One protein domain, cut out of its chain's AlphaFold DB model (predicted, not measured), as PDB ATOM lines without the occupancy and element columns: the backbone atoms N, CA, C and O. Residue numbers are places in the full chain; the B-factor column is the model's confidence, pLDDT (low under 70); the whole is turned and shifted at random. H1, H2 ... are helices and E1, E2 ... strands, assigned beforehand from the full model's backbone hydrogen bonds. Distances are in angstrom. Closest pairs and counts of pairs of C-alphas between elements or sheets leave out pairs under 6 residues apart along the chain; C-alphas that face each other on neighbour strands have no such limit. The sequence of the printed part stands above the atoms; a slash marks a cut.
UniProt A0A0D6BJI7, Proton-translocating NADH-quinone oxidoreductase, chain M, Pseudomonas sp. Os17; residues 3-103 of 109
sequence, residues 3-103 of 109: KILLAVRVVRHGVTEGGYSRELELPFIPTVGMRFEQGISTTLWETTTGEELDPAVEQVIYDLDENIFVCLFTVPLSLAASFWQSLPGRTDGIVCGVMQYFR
ATOM      1  N   LYS A   3      97.434  66.802  70.961       96.88
ATOM      2  CA  LYS A   3      98.573  66.866  71.876       96.88
ATOM      3  C   LYS A   3      99.471  68.019  71.457       96.88
ATOM      4  O   LYS A   3      99.887  68.074  70.297       96.88
ATOM      5  N   ILE A   4      99.751  68.920  72.389       95.94
ATOM      6  CA  ILE A   4     100.568  70.107  72.165       95.94
ATOM      7  C   ILE A   4     101.711  70.123  73.179       95.94
ATOM      8  O   ILE A   4     101.470  70.081  74.382       95.94
ATOM      9  N   LEU A   5     102.942  70.245  72.696       96.31
ATOM     10  CA  LEU A   5     104.122  70.559  73.488       96.31
ATOM     11  C   LEU A   5     104.443  72.044  73.318       96.31
ATOM     12  O   LEU A   5     104.849  72.485  72.247       96.31
ATOM     13  N   LEU A   6     104.290  72.827  74.378       95.50
ATOM     14  CA  LEU A   6     104.842  74.173  74.443       95.50
ATOM     15  C   LEU A   6     106.318  74.050  74.815       95.50
ATOM     16  O   LEU A   6     106.633  73.547  75.892       95.50
ATOM     17  N   ALA A   7     107.214  74.491  73.941       95.56
ATOM     18  CA  ALA A   7     108.650  74.496  74.173       95.56
ATOM     19  C   ALA A   7     109.156  75.936  74.166       95.56
ATOM     20  O   ALA A   7     108.937  76.688  73.218       95.56
ATOM     21  N   VAL A   8     109.860  76.316  75.224       94.81
ATOM     22  CA  VAL A   8     110.391  77.663  75.425       94.81
ATOM     23  C   VAL A   8     111.903  77.566  75.518       94.81
ATOM     24  O   VAL A   8     112.417  76.760  76.289       94.81
ATOM     25  N   ARG A   9     112.629  78.412  74.790       93.88
ATOM     26  CA  ARG A   9     114.061  78.637  75.030       93.88
ATOM     27  C   ARG A   9     114.277  79.998  75.678       93.88
ATOM     28  O   ARG A   9     113.634  80.977  75.302       93.88
ATOM     29  N   VAL A  10     115.216  80.060  76.614       92.62
ATOM     30  CA  VAL A  10     115.667  81.317  77.220       92.62
ATOM     31  C   VAL A  10     116.922  81.766  76.491       92.62
ATOM     32  O   VAL A  10     117.927  81.050  76.496       92.62
ATOM     33  N   VAL A  11     116.862  82.930  75.849       90.62
ATOM     34  CA  VAL A  11     117.982  83.509  75.102       90.62
ATOM     35  C   VAL A  11     118.345  84.846  75.717       90.62
ATOM     36  O   VAL A  11     117.572  85.797  75.661       90.62
ATOM     37  N   ARG A  12     119.559  84.939  76.254       86.50
ATOM     38  CA  ARG A  12     120.085  86.163  76.849       86.50
ATOM     39  C   ARG A  12     121.392  86.530  76.162       86.50
ATOM     40  O   ARG A  12     122.269  85.690  75.999       86.50
ATOM     41  N   HIS A  13     121.504  87.777  75.704       85.75
ATOM     42  CA  HIS A  13     122.681  88.274  74.974       85.75
ATOM     43  C   HIS A  13     123.120  87.373  73.798       85.75
ATOM     44  O   HIS A  13     124.309  87.176  73.565       85.75
ATOM     45  N   GLY A  14     122.157  86.798  73.066       83.19
ATOM     46  CA  GLY A  14     122.438  85.913  71.930       83.19
ATOM     47  C   GLY A  14     122.944  84.518  72.312       83.19
ATOM     48  O   GLY A  14     123.441  83.797  71.450       83.19
ATOM     49  N   VAL A  15     122.822  84.114  73.579       84.62
ATOM     50  CA  VAL A  15     123.189  82.779  74.062       84.62
ATOM     51  C   VAL A  15     121.959  82.091  74.646       84.62
ATOM     52  O   VAL A  15     121.225  82.676  75.440       84.62
ATOM     53  N   THR A  16     121.732  80.836  74.259       86.69
ATOM     54  CA  THR A  16     120.693  79.996  74.867       86.69
ATOM     55  C   THR A  16     121.166  79.508  76.235       86.69
ATOM     56  O   THR A  16     122.078  78.684  76.308       86.69
ATOM     57  N   GLU A  17     120.540  79.988  77.308       86.81
ATOM     58  CA  GLU A  17     120.892  79.626  78.692       86.81
ATOM     59  C   GLU A  17     120.140  78.378  79.183       86.81
ATOM     60  O   GLU A  17     120.605  77.670  80.077       86.81
ATOM     61  N   GLY A  18     118.995  78.063  78.575       88.94
ATOM     62  CA  GLY A  18     118.164  76.927  78.956       88.94
ATOM     63  C   GLY A  18     116.797  76.973  78.291       88.94
ATOM     64  O   GLY A  18     116.621  77.604  77.244       88.94
ATOM     65  N   GLY A  19     115.820  76.312  78.903       92.31
ATOM     66  CA  GLY A  19     114.465  76.296  78.383       92.31
ATOM     67  C   GLY A  19     113.448  75.726  79.354       92.31
ATOM     68  O   GLY A  19     113.778  75.268  80.447       92.31
ATOM     69  N   TYR A  20     112.204  75.746  78.910       94.19
ATOM     70  CA  TYR A  20     111.064  75.209  79.625       94.19
ATOM     71  C   TYR A  20     110.187  74.416  78.673       94.19
ATOM     72  O   TYR A  20     110.206  74.630  77.460       94.19
ATOM     73  N   SER A  21     109.384  73.518  79.225       94.62
ATOM     74  CA  SER A  21     108.374  72.823  78.446       94.62
ATOM     75  C   SER A  21     107.084  72.609  79.216       94.62
ATOM     76  O   SER A  21     107.059  72.639  80.452       94.62
ATOM     77  N   ARG A  22     106.002  72.403  78.470       94.38
ATOM     78  CA  ARG A  22     104.731  71.945  79.017       94.38
ATOM     79  C   ARG A  22     103.919  71.220  77.957       94.38
ATOM     80  O   ARG A  22     103.660  71.774  76.896       94.38
ATOM     81  N   GLU A  23     103.462  70.019  78.282       94.69
ATOM     82  CA  GLU A  23     102.474  69.309  77.473       94.69
ATOM     83  C   GLU A  23     101.049  69.670  77.894       94.69
ATOM     84  O   GLU A  23     100.751  69.837  79.082       94.69
ATOM     85  N   LEU A  24     100.170  69.798  76.902       93.50
ATOM     86  CA  LEU A  24      98.756  70.127  77.041       93.50
ATOM     87  C   LEU A  24      97.938  69.378  75.984       93.50
ATOM     88  O   LEU A  24      98.440  69.031  74.915       93.50
ATOM     89  N   GLU A  25      96.643  69.222  76.242       94.94
ATOM     90  CA  GLU A  25      95.674  68.812  75.229       94.94
ATOM     91  C   GLU A  25      94.741  69.978  74.904       94.94
ATOM     92  O   GLU A  25      94.086  70.524  75.792       94.94
ATOM     93  N   LEU A  26      94.669  70.364  73.628       93.25
ATOM     94  CA  LEU A  26      93.825  71.469  73.163       93.25
ATOM     95  C   LEU A  26      92.782  70.988  72.140       93.25
ATOM     96  O   LEU A  26      93.009  70.016  71.417       93.25
ATOM     97  N   PRO A  27      91.621  71.656  72.024       94.81
ATOM     98  CA  PRO A  27      90.628  71.323  71.001       94.81
ATOM     99  C   PRO A  27      91.010  71.822  69.597       94.81
ATOM    100  O   PRO A  27      90.325  71.496  68.632       94.81
ATOM    101  N   PHE A  28      92.102  72.580  69.468       93.50
ATOM    102  CA  PHE A  28      92.624  73.125  68.215       93.50
ATOM    103  C   PHE A  28      94.159  73.075  68.196       93.50
ATOM    104  O   PHE A  28      94.793  72.901  69.236       93.50
ATOM    105  N   ILE A  29      94.745  73.252  67.010       94.69
ATOM    106  CA  ILE A  29      96.193  73.397  66.829       94.69
ATOM    107  C   ILE A  29      96.526  74.896  66.903       94.69
ATOM    108  O   ILE A  29      95.926  75.668  66.148       94.69
ATOM    109  N   PRO A  30      97.431  75.336  67.796       94.94
ATOM    110  CA  PRO A  30      97.870  76.728  67.848       94.94
ATOM    111  C   PRO A  30      98.489  77.182  66.523       94.94
ATOM    112  O   PRO A  30      98.965  76.371  65.730       94.94
ATOM    113  N   THR A  31      98.505  78.490  66.285       95.12
ATOM    114  CA  THR A  31      99.074  79.081  65.064       95.12
ATOM    115  C   THR A  31     100.224  80.020  65.398       95.12
ATOM    116  O   THR A  31     100.316  80.533  66.511       95.12
ATOM    117  N   VAL A  32     101.114  80.245  64.429       95.69
ATOM    118  CA  VAL A  32     102.180  81.249  64.552       95.69
ATOM    119  C   VAL A  32     101.560  82.621  64.833       95.69
ATOM    120  O   VAL A  32     100.583  83.007  64.193       95.69
ATOM    121  N   GLY A  33     102.118  83.347  65.801       93.81
ATOM    122  CA  GLY A  33     101.596  84.630  66.277       93.81
ATOM    123  C   GLY A  33     100.553  84.520  67.396       93.81
ATOM    124  O   GLY A  33     100.217  85.537  68.003       93.81
ATOM    125  N   MET A  34     100.055  83.318  67.704       93.38
ATOM    126  CA  MET A  34      99.134  83.113  68.823       93.38
ATOM    127  C   MET A  34      99.842  83.355  70.159       93.38
ATOM    128  O   MET A  34     100.981  82.937  70.350       93.38
ATOM    129  N   ARG A  35      99.142  84.000  71.092       90.94
ATOM    130  CA  ARG A  35      99.579  84.209  72.475       90.94
ATOM    131  C   ARG A  35      98.780  83.319  73.409       90.94
ATOM    132  O   ARG A  35      97.626  82.995  73.125       90.94
ATOM    133  N   PHE A  36      99.408  82.910  74.503       87.19
ATOM    134  CA  PHE A  36      98.778  82.080  75.522       87.19
ATOM    135  C   PHE A  36      98.591  82.894  76.793       87.19
ATOM    136  O   PHE A  36      99.567  83.353  77.373       87.19
ATOM    137  N   GLU A  37      97.347  82.994  77.251       80.06
ATOM    138  CA  GLU A  37      96.972  83.640  78.507       80.06
ATOM    139  C   GLU A  37      96.261  82.608  79.400       80.06
ATOM    140  O   GLU A  37      95.387  81.873  78.930       80.06
ATOM    141  N   GLN A  38      96.609  82.530  80.692       67.75
ATOM    142  CA  GLN A  38      95.772  81.841  81.686       67.75
ATOM    143  C   GLN A  38      94.949  82.868  82.456       67.75
ATOM    144  O   GLN A  38      95.421  83.391  83.459       67.75
ATOM    145  N   GLY A  39      93.690  83.053  82.056       64.81
ATOM    146  CA  GLY A  39      92.618  83.620  82.887       64.81
ATOM    147  C   GLY A  39      93.043  84.632  83.967       64.81
ATOM    148  O   GLY A  39      93.714  85.610  83.678       64.81
ATOM    149  N   ILE A  40      92.592  84.426  85.212       50.94
ATOM    150  CA  ILE A  40      92.633  85.445  86.284       50.94
ATOM    151  C   ILE A  40      93.597  85.108  87.443       50.94
ATOM    152  O   ILE A  40      93.638  85.855  88.415       50.94
ATOM    153  N   SER A  41      94.308  83.971  87.425       50.16
ATOM    154  CA  SER A  41      94.902  83.424  88.668       50.16
ATOM    155  C   SER A  41      96.355  82.945  88.605       50.16
ATOM    156  O   SER A  41      96.913  82.684  89.669       50.16
ATOM    157  N   THR A  42      96.985  82.838  87.437       55.72
ATOM    158  CA  THR A  42      98.416  82.499  87.355       55.72
ATOM    159  C   THR A  42      98.969  82.973  86.023       55.72
ATOM    160  O   THR A  42      98.598  82.476  84.964       55.72
ATOM    161  N   THR A  43      99.855  83.951  86.095       70.56
ATOM    162  CA  THR A  43     100.611  84.550  84.997       70.56
ATOM    163  C   THR A  43     101.527  83.485  84.389       70.56
ATOM    164  O   THR A  43     102.548  83.110  84.962       70.56
ATOM    165  N   LEU A  44     101.145  82.933  83.228       87.44
ATOM    166  CA  LEU A  44     101.926  81.893  82.533       87.44
ATOM    167  C   LEU A  44     103.370  82.332  82.318       87.44
ATOM    168  O   LEU A  44     104.280  81.518  82.364       87.44
ATOM    169  N   TRP A  45     103.576  83.617  82.086       91.81
ATOM    170  CA  TRP A  45     104.833  84.161  81.612       91.81
ATOM    171  C   TRP A  45     105.511  85.062  82.639       91.81
ATOM    172  O   TRP A  45     106.377  85.860  82.281       91.81
ATOM    173  N   GLU A  46     105.135  84.935  83.916       91.38
ATOM    174  CA  GLU A  46     105.838  85.620  84.995       91.38
ATOM    175  C   GLU A  46     107.283  85.145  85.064       91.38
ATOM    176  O   GLU A  46     107.588  83.946  85.076       91.38
ATOM    177  N   THR A  47     108.179  86.114  85.113       90.69
ATOM    178  CA  THR A  47     109.620  85.921  85.168       90.69
ATOM    179  C   THR A  47     110.123  85.951  86.600       90.69
ATOM    180  O   THR A  47     109.464  86.430  87.520       90.69
ATOM    181  N   THR A  48     111.357  85.498  86.804       87.12
ATOM    182  CA  THR A  48     112.025  85.584  88.113       87.12
ATOM    183  C   THR A  48     112.267  87.016  88.593       87.12
ATOM    184  O   THR A  48     112.568  87.214  89.769       87.12
ATOM    185  N   THR A  49     112.126  88.016  87.719       87.31
ATOM    186  CA  THR A  49     112.209  89.443  88.063       87.31
ATOM    187  C   THR A  49     110.848  90.064  88.390       87.31
ATOM    188  O   THR A  49     110.806  91.243  88.733       87.31
ATOM    189  N   GLY A  50     109.751  89.301  88.301       84.12
ATOM    190  CA  GLY A  50     108.380  89.791  88.490       84.12
ATOM    191  C   GLY A  50     107.798  90.525  87.274       84.12
ATOM    192  O   GLY A  50     106.711  91.084  87.364       84.12
ATOM    193  N   GLU A  51     108.511  90.542  86.141       86.81
ATOM    194  CA  GLU A  51     107.973  91.006  84.856       86.81
ATOM    195  C   GLU A  51     107.103  89.905  84.242       86.81
ATOM    196  O   GLU A  51     107.466  88.728  84.305       86.81
ATOM    197  N   GLU A  52     105.983  90.277  83.629       88.12
ATOM    198  CA  GLU A  52     105.166  89.364  82.833       88.12
ATOM    199  C   GLU A  52     105.509  89.529  81.354       88.12
ATOM    200  O   GLU A  52     105.430  90.628  80.803       88.12
ATOM    201  N   LEU A  53     105.914  88.431  80.715       90.25
ATOM    202  CA  LEU A  53     106.142  88.409  79.274       90.25
ATOM    203  C   LEU A  53     104.842  88.081  78.529       90.25
ATOM    204  O   LEU A  53     103.899  87.536  79.086       90.25
ATOM    205  N   ASP A  54     104.820  88.356  77.231       90.44
ATOM    206  CA  ASP A  54     103.726  87.953  76.343       90.44
ATOM    207  C   ASP A  54     104.290  87.411  75.015       90.44
ATOM    208  O   ASP A  54     104.187  88.051  73.959       90.44
ATOM    209  N   PRO A  55     105.010  86.271  75.056       92.25
ATOM    210  CA  PRO A  55     105.617  85.712  73.864       92.25
ATOM    211  C   PRO A  55     104.548  85.086  72.965       92.25
ATOM    212  O   PRO A  55     103.715  84.280  73.385       92.25
ATOM    213  N   ALA A  56     104.615  85.424  71.680       93.12
ATOM    214  CA  ALA A  56     103.826  84.763  70.656       93.12
ATOM    215  C   ALA A  56     104.514  83.471  70.188       93.12
ATOM    216  O   ALA A  56     105.738  83.350  70.234       93.12
ATOM    217  N   VAL A  57     103.727  82.521  69.682       95.06
ATOM    218  CA  VAL A  57     104.250  81.320  69.019       95.06
ATOM    219  C   VAL A  57     105.077  81.732  67.802       95.06
ATOM    220  O   VAL A  57     104.544  82.315  66.857       95.06
ATOM    221  N   GLU A  58     106.362  81.388  67.793       95.25
ATOM    222  CA  GLU A  58     107.277  81.669  66.677       95.25
ATOM    223  C   GLU A  58     107.121  80.644  65.558       95.25
ATOM    224  O   GLU A  58     107.158  80.973  64.373       95.25
ATOM    225  N   GLN A  59     106.939  79.382  65.943       95.06
ATOM    226  CA  GLN A  59     106.840  78.268  65.017       95.06
ATOM    227  C   GLN A  59     105.965  77.160  65.593       95.06
ATOM    228  O   GLN A  59     105.969  76.903  66.797       95.06
ATOM    229  N   VAL A  60     105.247  76.478  64.703       95.88
ATOM    230  CA  VAL A  60     104.513  75.248  65.000       95.88
ATOM    231  C   VAL A  60     105.132  74.129  64.172       95.88
ATOM    232  O   VAL A  60     105.202  74.226  62.947       95.88
ATOM    233  N   ILE A  61     105.609  73.085  64.839       95.12
ATOM    234  CA  ILE A  61     106.187  71.884  64.230       95.12
ATOM    235  C   ILE A  61     105.236  70.726  64.506       95.12
ATOM    236  O   ILE A  61     104.648  70.653  65.578       95.12
ATOM    237  N   TYR A  62     105.085  69.818  63.553       95.00
ATOM    238  CA  TYR A  62     104.434  68.541  63.806       95.00
ATOM    239  C   TYR A  62     105.504  67.454  63.873       95.00
ATOM    240  O   TYR A  62     106.195  67.214  62.881       95.00
ATOM    241  N   ASP A  63     105.669  66.855  65.049       93.81
ATOM    242  CA  ASP A  63     106.562  65.723  65.257       93.81
ATOM    243  C   ASP A  63     105.807  64.436  64.911       93.81
ATOM    244  O   ASP A  63     104.824  64.073  65.563       93.81
ATOM    245  N   LEU A  64     106.241  63.788  63.828       92.31
ATOM    246  CA  LEU A  64     105.610  62.581  63.301       92.31
ATOM    247  C   LEU A  64     105.871  61.353  64.173       92.31
ATOM    248  O   LEU A  64     105.022  60.464  64.205       92.31
ATOM    249  N   ASP A  65     107.015  61.307  64.853       91.81
ATOM    250  CA  ASP A  65     107.426  60.155  65.652       91.81
ATOM    251  C   ASP A  65     106.635  60.124  66.967       91.81
ATOM    252  O   ASP A  65     106.081  59.092  67.346       91.81
ATOM    253  N   GLU A  66     106.491  61.285  67.608       90.25
ATOM    254  CA  GLU A  66     105.751  61.443  68.869       90.25
ATOM    255  C   GLU A  66     104.252  61.757  68.661       90.25
ATOM    256  O   GLU A  66     103.462  61.754  69.613       90.25
ATOM    257  N   ASN A  67     103.827  62.002  67.412       93.62
ATOM    258  CA  ASN A  67     102.458  62.384  67.041       93.62
ATOM    259  C   ASN A  67     101.937  63.568  67.888       93.62
ATOM    260  O   ASN A  67     100.865  63.512  68.507       93.62
ATOM    261  N   ILE A  68     102.734  64.640  67.946       96.00
ATOM    262  CA  ILE A  68     102.502  65.827  68.783       96.00
ATOM    263  C   ILE A  68     102.821  67.113  68.010       96.00
ATOM    264  O   ILE A  68     103.731  67.158  67.182       96.00
ATOM    265  N   PHE A  69     102.071  68.184  68.274       96.62
ATOM    266  CA  PHE A  69     102.408  69.516  67.768       96.62
ATOM    267  C   PHE A  69     103.299  70.243  68.767       96.62
ATOM    268  O   PHE A  69     102.943  70.366  69.932       96.62
ATOM    269  N   VAL A  70     104.425  70.777  68.314       96.44
ATOM    270  CA  VAL A  70     105.369  71.533  69.134       96.44
ATOM    271  C   VAL A  70     105.258  73.016  68.799       96.44
ATOM    272  O   VAL A  70     105.465  73.414  67.654       96.44
ATOM    273  N   CYS A  71     104.932  73.843  69.788       96.38
ATOM    274  CA  CYS A  71     104.891  75.297  69.668       96.38
ATOM    275  C   CYS A  71     106.144  75.897  70.299       96.38
ATOM    276  O   CYS A  71     106.405  75.672  71.481       96.38
ATOM    277  N   LEU A  72     106.906  76.652  69.511       95.94
ATOM    278  CA  LEU A  72     108.183  77.226  69.924       95.94
ATOM    279  C   LEU A  72     108.029  78.681  70.363       95.94
ATOM    280  O   LEU A  72     107.384  79.474  69.677       95.94
ATOM    281  N   PHE A  73     108.679  79.019  71.475       95.06
ATOM    282  CA  PHE A  73     108.760  80.369  72.029       95.06
ATOM    283  C   PHE A  73     110.213  80.710  72.378       95.06
ATOM    284  O   PHE A  73     110.947  79.860  72.897       95.06
ATOM    285  N   THR A  74     110.609  81.964  72.174       94.25
ATOM    286  CA  THR A  74     111.858  82.519  72.709       94.25
ATOM    287  C   THR A  74     111.533  83.598  73.731       94.25
ATOM    288  O   THR A  74     110.735  84.494  73.465       94.25
ATOM    289  N   VAL A  75     112.170  83.534  74.898       93.56
ATOM    290  CA  VAL A  75     112.030  84.549  75.951       93.56
ATOM    291  C   VAL A  75     113.397  85.089  76.382       93.56
ATOM    292  O   VAL A  75     114.374  84.335  76.383       93.56
ATOM    293  N   PRO A  76     113.493  86.376  76.768       93.00
ATOM    294  CA  PRO A  76     114.753  86.982  77.202       93.00
ATOM    295  C   PRO A  76     115.084  86.730  78.681       93.00
ATOM    296  O   PRO A  76     116.200  87.004  79.132       93.00
ATOM    297  N   LEU A  77     114.106  86.248  79.452       92.00
ATOM    298  CA  LEU A  77     114.178  86.102  80.901       92.00
ATOM    299  C   LEU A  77     113.681  84.723  81.333       92.00
ATOM    300  O   LEU A  77     112.782  84.144  80.726       92.00
ATOM    301  N   SER A  78     114.269  84.216  82.413       92.00
ATOM    302  CA  SER A  78     113.846  82.973  83.048       92.00
ATOM    303  C   SER A  78     112.443  83.108  83.635       92.00
ATOM    304  O   SER A  78     112.127  84.099  84.294       92.00
ATOM    305  N   LEU A  79     111.624  82.079  83.431       91.44
ATOM    306  CA  LEU A  79     110.258  82.004  83.936       91.44
ATOM    307  C   LEU A  79     110.252  81.527  85.394       91.44
ATOM    308  O   LEU A  79     111.024  80.641  85.774       91.44
ATOM    309  N   ALA A  80     109.377  82.126  86.200       89.31
ATOM    310  CA  ALA A  80     109.113  81.769  87.594       89.31
ATOM    311  C   ALA A  80     107.804  80.985  87.765       89.31
ATOM    312  O   ALA A  80     107.634  80.281  88.763       89.31
ATOM    313  N   ALA A  81     106.889  81.082  86.796       85.19
ATOM    314  CA  ALA A  81     105.591  80.426  86.857       85.19
ATOM    315  C   ALA A  81     105.715  78.893  86.973       85.19
ATOM    316  O   ALA A  81     106.327  78.226  86.135       85.19
ATOM    317  N   SER A  82     105.050  78.317  87.980       87.19
ATOM    318  CA  SER A  82     105.041  76.870  88.274       87.19
ATOM    319  C   SER A  82     104.360  76.012  87.202       87.19
ATOM    320  O   SER A  82     104.418  74.781  87.240       87.19
ATOM    321  N   PHE A  83     103.714  76.656  86.233       88.88
ATOM    322  CA  PHE A  83     103.164  76.015  85.051       88.88
ATOM    323  C   PHE A  83     104.241  75.284  84.231       88.88
ATOM    324  O   PHE A  83     103.971  74.223  83.663       88.88
ATOM    325  N   TRP A  84     105.460  75.817  84.200       92.12
ATOM    326  CA  TRP A  84     106.540  75.332  83.351       92.12
ATOM    327  C   TRP A  84     107.381  74.237  83.998       92.12
ATOM    328  O   TRP A  84     107.742  74.307  85.172       92.12
ATOM    329  N   GLN A  85     107.769  73.246  83.197       91.81
ATOM    330  CA  GLN A  85     108.806  72.287  83.566       91.81
ATOM    331  C   GLN A  85     110.156  72.795  83.063       91.81
ATOM    332  O   GLN A  85     110.349  72.951  81.857       91.81
ATOM    333  N   SER A  86     111.081  73.070  83.985       90.44
ATOM    334  CA  SER A  86     112.442  73.496  83.650       90.44
ATOM    335  C   SER A  86     113.187  72.386  82.916       90.44
ATOM    336  O   SER A  86     113.193  71.233  83.356       90.44
ATOM    337  N   LEU A  87     113.818  72.734  81.800       87.00
ATOM    338  CA  LEU A  87     114.689  71.836  81.061       87.00
ATOM    339  C   LEU A  87     116.126  72.040  81.548       87.00
ATOM    340  O   LEU A  87     116.545  73.185  81.738       87.00
ATOM    341  N   PRO A  88     116.905  70.962  81.742       69.62
ATOM    342  CA  PRO A  88     118.294  71.102  82.142       69.62
ATOM    343  C   PRO A  88     119.036  71.960  81.112       69.62
ATOM    344  O   PRO A  88     118.975  71.699  79.906       69.62
ATOM    345  N   GLY A  89     119.732  72.993  81.599       62.34
ATOM    346  CA  GLY A  89     120.699  73.736  80.799       62.34
ATOM    347  C   GLY A  89     121.731  72.772  80.219       62.34
ATOM    348  O   GLY A  89     121.945  71.688  80.761       62.34
ATOM    349  N   ARG A  90     122.342  73.136  79.090       55.78
ATOM    350  CA  ARG A  90     123.273  72.274  78.352       55.78
ATOM    351  C   ARG A  90     124.448  71.846  79.248       55.78
ATOM    352  O   ARG A  90     125.437  72.560  79.352       55.78
ATOM    353  N   THR A  91     124.341  70.681  79.876       46.69
ATOM    354  CA  THR A  91     125.447  69.970  80.518       46.69
ATOM    355  C   THR A  91     126.128  69.111  79.463       46.69
ATOM    356  O   THR A  91     125.462  68.423  78.685       46.69
ATOM    357  N   ASP A  92     127.455  69.206  79.393       44.75
ATOM    358  CA  ASP A  92     128.306  68.529  78.413       44.75
ATOM    359  C   ASP A  92     127.867  67.075  78.159       44.75
ATOM    360  O   ASP A  92     128.062  66.187  78.986       44.75
ATOM    361  N   GLY A  93     127.251  66.843  76.995       46.94
ATOM    362  CA  GLY A  93     126.913  65.512  76.482       46.94
ATOM    363  C   GLY A  93     125.431  65.120  76.485       46.94
ATOM    364  O   GLY A  93     125.083  64.194  75.756       46.94
ATOM    365  N   ILE A  94     124.541  65.817  77.206       45.81
ATOM    366  CA  ILE A  94     123.098  65.500  77.212       45.81
ATOM    367  C   ILE A  94     122.320  66.643  76.561       45.81
ATOM    368  O   ILE A  94     122.052  67.680  77.162       45.81
ATOM    369  N   VAL A  95     121.938  66.450  75.298       54.88
ATOM    370  CA  VAL A  95     121.003  67.355  74.624       54.88
ATOM    371  C   VAL A  95     119.595  66.977  75.070       54.88
ATOM    372  O   VAL A  95     119.099  65.913  74.703       54.88
ATOM    373  N   CYS A  96     118.947  67.836  75.860       66.38
ATOM    374  CA  CYS A  96     117.522  67.703  76.153       66.38
ATOM    375  C   CYS A  96     116.738  67.597  74.833       66.38
ATOM    376  O   CYS A  96     116.869  68.477  73.979       66.38
ATOM    377  N   GLY A  97     115.940  66.534  74.661       78.31
ATOM    378  CA  GLY A  97     115.203  66.259  73.419       78.31
ATOM    379  C   GLY A  97     114.357  67.445  72.954       78.31
ATOM    380  O   GLY A  97     114.424  67.828  71.791       78.31
ATOM    381  N   VAL A  98     113.688  68.134  73.884       83.31
ATOM    382  CA  VAL A  98     112.876  69.325  73.581       83.31
ATOM    383  C   VAL A  98     113.716  70.478  73.020       83.31
ATOM    384  O   VAL A  98     113.291  71.188  72.112       83.31
ATOM    385  N   MET A  99     114.953  70.652  73.492       87.12
ATOM    386  CA  MET A  99     115.821  71.714  72.976       87.12
ATOM    387  C   MET A  99     116.274  71.455  71.530       87.12
ATOM    388  O   MET A  99     116.695  72.391  70.849       87.12
ATOM    389  N   GLN A 100     116.152  70.220  71.025       86.50
ATOM    390  CA  GLN A 100     116.481  69.895  69.633       86.50
ATOM    391  C   GLN A 100     115.541  70.569  68.632       86.50
ATOM    392  O   GLN A 100     115.985  70.880  67.524       86.50
ATOM    393  N   TYR A 101     114.296  70.872  69.014       88.81
ATOM    394  CA  TYR A 101     113.361  71.583  68.137       88.81
ATOM    395  C   TYR A 101     113.855  72.991  67.771       88.81
ATOM    396  O   TYR A 101     113.539  73.499  66.699       88.81
ATOM    397  N   PHE A 102     114.720  73.594  68.594       86.88
ATOM    398  CA  PHE A 102     115.294  74.916  68.337       86.88
ATOM    399  C   PHE A 102     116.547  74.905  67.453       86.88
ATOM    400  O   PHE A 102     117.056  75.976  67.124       86.88
ATOM    401  N   ARG A 103     117.063  73.737  67.040       83.25
ATOM    402  CA  ARG A 103     118.354  73.627  66.324       83.25
ATOM    403  C   ARG A 103     118.413  74.400  64.999       83.25
ATOM    404  O   ARG A 103     119.498  74.737  64.539       83.25
TER     405      ARG A 103
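What this domain is: This is residues 3 to 103 of the 109 residues of the protein "Proton-translocating NADH-quinone oxidoreductase, chain M" of Pseudomonas sp. Os17 (UniProt A0A0D6BJI7). One strongly twisted sheet of five strands curls round a single short helix, H1, at the end of the printed part, while a long stretch without named elements, residues 27 to 58, loops over the other side of the sheet. The long strands E1 and E2 run through the middle, and the low-confidence loops around Ile 40 and Gly 93 lie at opposite ends of the longest axis. The printed part has 101 residues, with named elements in the order E1, E2, E3, E4, E5, H1; across the mixed sheet the order is E3, E4, E1, E2, E5. The class is mostly strand, with under half of the residues in named elements. The whole is compact, with a radius of gyration of the C-alphas of 13.3 A and spans of 41 by 34 by 21 A.

How they stand to each other: E1, residues 3 to 12, and E2, residues 15 to 26, form an antiparallel hairpin at 162 degrees; N 6 and O 22 are 2.8 A apart, within hydrogen-bond range. E2 bends by 57 degrees at residue 18. On the other side of E1, E4, residues 68 to 75, is its parallel neighbour at 21 degrees, with N 7 and O 71 2.8 A apart. E3, residues 59 to 63, is an edge strand and forms an antiparallel hairpin with E4 at 148 degrees; N 70 and O 61 are 2.7 A apart. E5, residues 85 to 87, is the other edge strand, antiparallel to E2 at 143 degrees, with N 21 and O 85 2.9 A apart. E3 and E5 are apart. H1, residues 97 to 103, is on the sheet, which curls round it; the closest C-alphas of E1 and H1 are those of Ala 7 and Val 98, 6.7 A apart. In H1, 0 of 3 O i to N i+4 pairs are within hydrogen-bond range, and 4 of 4 O i to N i+3 pairs are.

Where its parts are: E1 begins at C-alpha 3, (98.573, 66.866, 71.876), and is 29.3 A long from first to last C-alpha. E2 measures 31.5 A and ends at C-alpha 26, (93.825, 71.469, 73.163). E4 measures 22.2 A, E3 12.6 A and E5 6.4 A. H1 measures 10.7 A and ends at C-alpha 103, (118.354, 73.627, 66.324).

The domain as a whole: The two C-alphas farthest apart, those of Ile 40 and Gly 93, are 40.8 A apart. The printed part has no cut. The link from E2 to E3 is long, with 32 residues. The mean pLDDT of the printed part is 86.2; residues 38 to 42 and 88 to 96 are under 70.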